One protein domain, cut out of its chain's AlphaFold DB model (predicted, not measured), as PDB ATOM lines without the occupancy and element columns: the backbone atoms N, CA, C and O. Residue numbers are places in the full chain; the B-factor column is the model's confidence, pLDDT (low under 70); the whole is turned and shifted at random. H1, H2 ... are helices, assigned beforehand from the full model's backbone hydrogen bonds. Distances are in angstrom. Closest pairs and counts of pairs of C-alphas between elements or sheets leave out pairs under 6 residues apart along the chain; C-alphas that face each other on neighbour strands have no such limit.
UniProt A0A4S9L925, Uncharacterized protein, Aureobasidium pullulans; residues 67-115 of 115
ATOM      1  N   PRO A  67     -39.785 -59.078 -56.422       58.09
ATOM      2  CA  PRO A  67     -39.277 -58.791 -55.073       58.09
ATOM      3  C   PRO A  67     -37.988 -57.949 -54.984       58.09
ATOM      4  O   PRO A  67     -37.869 -57.145 -54.067       58.09
ATOM      5  N   VAL A  68     -37.029 -58.102 -55.903       63.25
ATOM      6  CA  VAL A  68     -35.736 -57.381 -55.890       63.25
ATOM      7  C   VAL A  68     -35.905 -55.920 -56.309       63.25
ATOM      8  O   VAL A  68     -35.260 -55.029 -55.766       63.25
ATOM      9  N   PHE A  69     -36.804 -55.655 -57.256       65.50
ATOM     10  CA  PHE A  69     -37.150 -54.285 -57.628       65.50
ATOM     11  C   PHE A  69     -37.935 -53.591 -56.505       65.50
ATOM     12  O   PHE A  69     -37.672 -52.438 -56.169       65.50
ATOM     13  N   LEU A  70     -38.858 -54.325 -55.877       73.38
ATOM     14  CA  LEU A  70     -39.670 -53.817 -54.779       73.38
ATOM     15  C   LEU A  70     -38.831 -53.501 -53.531       73.38
ATOM     16  O   LEU A  70     -39.062 -52.474 -52.897       73.38
ATOM     17  N   SER A  71     -37.825 -54.320 -53.202       75.62
ATOM     18  CA  SER A  71     -36.935 -54.042 -52.067       75.62
ATOM     19  C   SER A  71     -36.117 -52.766 -52.278       75.62
ATOM     20  O   SER A  71     -36.053 -51.933 -51.375       75.62
ATOM     21  N   GLY A  72     -35.565 -52.559 -53.478       77.56
ATOM     22  CA  GLY A  72     -34.846 -51.330 -53.822       77.56
ATOM     23  C   GLY A  72     -35.730 -50.082 -53.733       77.56
ATOM     24  O   GLY A  72     -35.319 -49.068 -53.166       77.56
ATOM     25  N   LEU A  73     -36.971 -50.170 -54.225       83.69
ATOM     26  CA  LEU A  73     -37.947 -49.080 -54.151       83.69
ATOM     27  C   LEU A  73     -38.299 -48.718 -52.699       83.69
ATOM     28  O   LEU A  73     -38.324 -47.537 -52.353       83.69
ATOM     29  N   ILE A  74     -38.539 -49.722 -51.848       85.00
ATOM     30  CA  ILE A  74     -38.887 -49.521 -50.434       85.00
ATOM     31  C   ILE A  74     -37.733 -48.852 -49.682       85.00
ATOM     32  O   ILE A  74     -37.956 -47.875 -48.971       85.00
ATOM     33  N   VAL A  75     -36.497 -49.328 -49.866       86.19
ATOM     34  CA  VAL A  75     -35.315 -48.737 -49.213       86.19
ATOM     35  C   VAL A  75     -35.140 -47.275 -49.624       86.19
ATOM     36  O   VAL A  75     -34.925 -46.414 -48.771       86.19
ATOM     37  N   ASN A  76     -35.300 -46.972 -50.915       87.12
ATOM     38  CA  ASN A  76     -35.193 -45.606 -51.417       87.12
ATOM     39  C   ASN A  76     -36.294 -44.687 -50.852       87.12
ATOM     40  O   ASN A  76     -36.019 -43.553 -50.463       87.12
ATOM     41  N   ALA A  77     -37.529 -45.183 -50.748       85.00
ATOM     42  CA  ALA A  77     -38.643 -44.436 -50.167       85.00
ATOM     43  C   ALA A  77     -38.427 -44.131 -48.674       85.00
ATOM     44  O   ALA A  77     -38.676 -43.009 -48.232       85.00
ATOM     45  N   ILE A  78     -37.915 -45.101 -47.909       85.12
ATOM     46  CA  ILE A  78     -37.591 -44.926 -46.486       85.12
ATOM     47  C   ILE A  78     -36.494 -43.869 -46.312       85.12
ATOM     48  O   ILE A  78     -36.626 -42.969 -45.482       85.12
ATOM     49  N   LEU A  79     -35.434 -43.928 -47.122       83.25
ATOM     50  CA  LEU A  79     -34.343 -42.954 -47.063       83.25
ATOM     51  C   LEU A  79     -34.827 -41.536 -47.398       83.25
ATOM     52  O   LEU A  79     -34.507 -40.586 -46.682       83.25
ATOM     53  N   ALA A  80     -35.639 -41.395 -48.448       83.88
ATOM     54  CA  ALA A  80     -36.229 -40.117 -48.836       83.88
ATOM     55  C   ALA A  80     -37.132 -39.543 -47.733       83.88
ATOM     56  O   ALA A  80     -37.083 -38.342 -47.465       83.88
ATOM     57  N   PHE A  81     -37.907 -40.392 -47.053       82.25
ATOM     58  CA  PHE A  81     -38.724 -39.986 -45.913       82.25
ATOM     59  C   PHE A  81     -37.867 -39.443 -44.762       82.25
ATOM     60  O   PHE A  81     -38.144 -38.354 -44.260       82.25
ATOM     61  N   PHE A  82     -36.791 -40.143 -44.387       77.25
ATOM     62  CA  PHE A  82     -35.877 -39.675 -43.341       77.25
ATOM     63  C   PHE A  82     -35.178 -38.365 -43.711       77.25
ATOM     64  O   PHE A  82     -35.050 -37.483 -42.863       77.25
ATOM     65  N   LEU A  83     -34.767 -38.200 -44.969       77.50
ATOM     66  CA  LEU A  83     -34.149 -36.964 -45.450       77.50
ATOM     67  C   LEU A  83     -35.136 -35.791 -45.430       77.50
ATOM     68  O   LEU A  83     -34.807 -34.716 -44.930       77.50
ATOM     69  N   LEU A  84     -36.361 -35.998 -45.914       77.00
ATOM     70  CA  LEU A  84     -37.401 -34.970 -45.900       77.00
ATOM     71  C   LEU A  84     -37.793 -34.587 -44.465       77.00
ATOM     72  O   LEU A  84     -37.973 -33.405 -44.161       77.00
ATOM     73  N   TRP A  85     -37.860 -35.572 -43.567       69.31
ATOM     74  CA  TRP A  85     -38.076 -35.360 -42.136       69.31
ATOM     75  C   TRP A  85     -36.948 -34.545 -41.500       69.31
ATOM     76  O   TRP A  85     -37.208 -33.571 -40.787       69.31
ATOM     77  N   ALA A  86     -35.696 -34.906 -41.795       68.62
ATOM     78  CA  ALA A  86     -34.513 -34.224 -41.291       68.62
ATOM     79  C   ALA A  86     -34.442 -32.770 -41.768       68.62
ATOM     80  O   ALA A  86     -33.997 -31.910 -41.017       68.62
ATOM     81  N   VAL A  87     -34.909 -32.458 -42.979       68.50
ATOM     82  CA  VAL A  87     -34.933 -31.078 -43.487       68.50
ATOM     83  C   VAL A  87     -36.037 -30.245 -42.823       68.50
ATOM     84  O   VAL A  87     -35.818 -29.068 -42.542       68.50
ATOM     85  N   ARG A  88     -37.211 -30.831 -42.546       64.69
ATOM     86  CA  ARG A  88     -38.413 -30.070 -42.156       64.69
ATOM     87  C   ARG A  88     -38.616 -29.881 -40.648       64.69
ATOM     88  O   ARG A  88     -39.387 -29.009 -40.261       64.69
ATOM     89  N   THR A  89     -37.952 -30.656 -39.795       57.25
ATOM     90  CA  THR A  89     -38.146 -30.591 -38.335       57.25
ATOM     91  C   THR A  89     -37.024 -29.817 -37.633       57.25
ATOM     92  O   THR A  89     -35.862 -29.909 -38.019       57.25
ATOM     93  N   GLY A  90     -37.345 -28.989 -36.632       60.19
ATOM     94  CA  GLY A  90     -36.349 -28.286 -35.802       60.19
ATOM     95  C   GLY A  90     -35.465 -29.264 -35.015       60.19
ATOM     96  O   GLY A  90     -35.855 -30.417 -34.841       60.19
ATOM     97  N   HIS A  91     -34.276 -28.820 -34.583       59.06
ATOM     98  CA  HIS A  91     -33.197 -29.652 -34.009       59.06
ATOM     99  C   HIS A  91     -33.691 -30.703 -32.991       59.06
ATOM    100  O   HIS A  91     -33.292 -31.862 -33.077       59.06
ATOM    101  N   ASP A  92     -34.644 -30.340 -32.131       59.56
ATOM    102  CA  ASP A  92     -35.171 -31.214 -31.076       59.56
ATOM    103  C   ASP A  92     -36.030 -32.381 -31.588       59.56
ATOM    104  O   ASP A  92     -35.973 -33.472 -31.034       59.56
ATOM    105  N   ALA A  93     -36.786 -32.227 -32.681       58.31
ATOM    106  CA  ALA A  93     -37.681 -33.274 -33.201       58.31
ATOM    107  C   ALA A  93     -36.985 -34.280 -34.148       58.31
ATOM    108  O   ALA A  93     -37.563 -35.311 -34.511       58.31
ATOM    109  N   ARG A  94     -35.727 -34.019 -34.529       60.66
ATOM    110  CA  ARG A  94     -34.949 -34.870 -35.451       60.66
ATOM    111  C   ARG A  94     -34.524 -36.198 -34.826       60.66
ATOM    112  O   ARG A  94     -34.369 -37.179 -35.545       60.66
ATOM    113  N   VAL A  95     -34.357 -36.231 -33.504       61.28
ATOM    114  CA  VAL A  95     -33.822 -37.394 -32.772       61.28
ATOM    115  C   VAL A  95     -34.932 -38.336 -32.299       61.28
ATOM    116  O   VAL A  95     -34.746 -39.551 -32.267       61.28
ATOM    117  N   TRP A  96     -36.116 -37.800 -31.991       62.53
ATOM    118  CA  TRP A  96     -37.204 -38.582 -31.401       62.53
ATOM    119  C   TRP A  96     -37.926 -39.483 -32.402       62.53
ATOM    120  O   TRP A  96     -38.261 -40.612 -32.058       62.53
ATOM    121  N   LEU A  97     -38.139 -39.046 -33.649       70.31
ATOM    122  CA  LEU A  97     -38.899 -39.859 -34.609       70.31
ATOM    123  C   LEU A  97     -38.180 -41.164 -35.010       70.31
ATOM    124  O   LEU A  97     -38.811 -42.221 -34.938       70.31
ATOM    125  N   PRO A  98     -36.880 -41.158 -35.373       68.25
ATOM    126  CA  PRO A  98     -36.165 -42.398 -35.686       68.25
ATOM    127  C   PRO A  98     -36.090 -43.348 -34.482       68.25
ATOM    128  O   PRO A  98     -36.165 -44.569 -34.646       68.25
ATOM    129  N   LEU A  99     -35.993 -42.790 -33.270       70.25
ATOM    130  CA  LEU A  99     -35.955 -43.544 -32.019       70.25
ATOM    131  C   LEU A  99     -37.292 -44.252 -31.749       70.25
ATOM    132  O   LEU A  99     -37.311 -45.456 -31.504       70.25
ATOM    133  N   VAL A 100     -38.410 -43.528 -31.859       74.19
ATOM    134  CA  VAL A 100     -39.761 -44.077 -31.655       74.19
ATOM    135  C   VAL A 100     -40.070 -45.156 -32.693       74.19
ATOM    136  O   VAL A 100     -40.561 -46.223 -32.330       74.19
ATOM    137  N   ILE A 101     -39.721 -44.937 -33.965       78.00
ATOM    138  CA  ILE A 101     -39.908 -45.943 -35.023       78.00
ATOM    139  C   ILE A 101     -39.104 -47.213 -34.708       78.00
ATOM    140  O   ILE A 101     -39.640 -48.317 -34.791       78.00
ATOM    141  N   SER A 102     -37.846 -47.073 -34.283       75.69
ATOM    142  CA  SER A 102     -36.997 -48.216 -33.918       75.69
ATOM    143  C   SER A 102     -37.552 -48.984 -32.714       75.69
ATOM    144  O   SER A 102     -37.598 -50.213 -32.731       75.69
ATOM    145  N   MET A 103     -38.037 -48.273 -31.693       78.06
ATOM    146  CA  MET A 103     -38.639 -48.869 -30.498       78.06
ATOM    147  C   MET A 103     -39.916 -49.658 -30.829       78.06
ATOM    148  O   MET A 103     -40.106 -50.759 -30.313       78.06
ATOM    149  N   VAL A 104     -40.752 -49.150 -31.742       81.50
ATOM    150  CA  VAL A 104     -41.963 -49.846 -32.214       81.50
ATOM    151  C   VAL A 104     -41.608 -51.107 -33.007       81.50
ATOM    152  O   VAL A 104     -42.186 -52.162 -32.758       81.50
ATOM    153  N   ILE A 105     -40.632 -51.037 -33.919       80.88
ATOM    154  CA  ILE A 105     -40.199 -52.196 -34.719       80.88
ATOM    155  C   ILE A 105     -39.647 -53.304 -33.814       80.88
ATOM    156  O   ILE A 105     -40.037 -54.463 -33.947       80.88
ATOM    157  N   ILE A 106     -38.786 -52.951 -32.855       79.50
ATOM    158  CA  ILE A 106     -38.227 -53.907 -31.893       79.50
ATOM    159  C   ILE A 106     -39.340 -54.527 -31.035       79.50
ATOM    160  O   ILE A 106     -39.335 -55.739 -30.825       79.50
ATOM    161  N   GLY A 107     -40.316 -53.729 -30.588       72.69
ATOM    162  CA  GLY A 107     -41.468 -54.218 -29.826       72.69
ATOM    163  C   GLY A 107     -42.318 -55.231 -30.601       72.69
ATOM    164  O   GLY A 107     -42.700 -56.261 -30.050       72.69
ATOM    165  N   ILE A 108     -42.554 -54.992 -31.894       76.81
ATOM    166  CA  ILE A 108     -43.285 -55.926 -32.766       76.81
ATOM    167  C   ILE A 108     -42.494 -57.228 -32.958       76.81
ATOM    168  O   ILE A 108     -43.073 -58.310 -32.883       76.81
ATOM    169  N   ILE A 109     -41.175 -57.145 -33.159       74.00
ATOM    170  CA  ILE A 109     -40.314 -58.325 -33.338       74.00
ATOM    171  C   ILE A 109     -40.265 -59.168 -32.058       74.00
ATOM    172  O   ILE A 109     -40.403 -60.386 -32.125       74.00
ATOM    173  N   GLN A 110     -40.129 -58.540 -30.886       69.06
ATOM    174  CA  GLN A 110     -40.156 -59.255 -29.606       69.06
ATOM    175  C   GLN A 110     -41.529 -59.884 -29.331       69.06
ATOM    176  O   GLN A 110     -41.597 -61.037 -28.909       69.06
ATOM    177  N   GLY A 111     -42.622 -59.178 -29.639       66.19
ATOM    178  CA  GLY A 111     -43.983 -59.706 -29.500       66.19
ATOM    179  C   GLY A 111     -44.304 -60.871 -30.445       66.19
ATOM    180  O   GLY A 111     -45.108 -61.732 -30.098       66.19
ATOM    181  N   ALA A 112     -43.664 -60.925 -31.616       57.75
ATOM    182  CA  ALA A 112     -43.794 -62.031 -32.566       57.75
ATOM    183  C   ALA A 112     -42.852 -63.212 -32.260       57.75
ATOM    184  O   ALA A 112     -43.176 -64.343 -32.599       57.75
ATOM    185  N   SER A 113     -41.701 -62.957 -31.628       60.81
ATOM    186  CA  SER A 113     -40.689 -63.968 -31.289       60.81
ATOM    187  C   SER A 113     -40.930 -64.665 -29.945       60.81
ATOM    188  O   SER A 113     -40.356 -65.724 -29.707       60.81
ATOM    189  N   GLY A 114     -41.705 -64.060 -29.044       54.84
ATOM    190  CA  GLY A 114     -42.005 -64.591 -27.709       54.84
ATOM    191  C   GLY A 114     -43.240 -65.495 -27.635       54.84
ATOM    192  O   GLY A 114     -43.806 -65.626 -26.550       54.84
ATOM    193  N   ARG A 115     -43.694 -66.060 -28.761       49.16
ATOM    194  CA  ARG A 115     -44.904 -66.882 -28.854       49.16
ATOM    195  C   ARG A 115     -44.626 -68.233 -29.495       49.16
ATOM    196  O   ARG A 115     -43.864 -68.257 -30.483       49.16
TER     197      ARG A 115
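Overview. This is residues 67 to 115 of the 115 residues of an uncharacterized protein of Aureobasidium pullulans (UniProt A0A4S9L925). Two long helices, H1 and H2, make an open, flat V, near each other where a tight link joins them and spreading toward the two ends of the printed part. The printed part has 49 residues with two named helices, H1 then H2, and no named strand: all helix. It is only just loose, close to extended, with a radius of gyration of the C-alphas of 14.0 A and spans of 40 by 31 by 7 A.

Along the chain. Find C-alpha 67 at (-39.277, -58.791, -55.073); from there H1, residues 67 to 88, runs 31.5 A to C-alpha 88 at (-38.413, -30.070, -42.156). H2, residues 93 to 113, runs 30.9 A and ends at C-alpha 113 at (-40.689, -63.968, -31.289).

Arrangement. H1 and H2 are close but not clearly touching; look at Ala 86 and Arg 94, whose C-alphas are the closest, 5.9 A apart. They run opposite ways at a steep tilt of 36 degrees, only just steep. In H1 every O i to N i+4 pair is within hydrogen-bond range; in H2, 14 of 17 are.

Size, cuts and confidence. The C-alphas of Gly 90 and Arg 115 are the farthest apart, 40.1 A. The printed part has no cut. Look for pLDDT under 70 at residues 67 to 69, 85 to 96, 98 and 110 to 115.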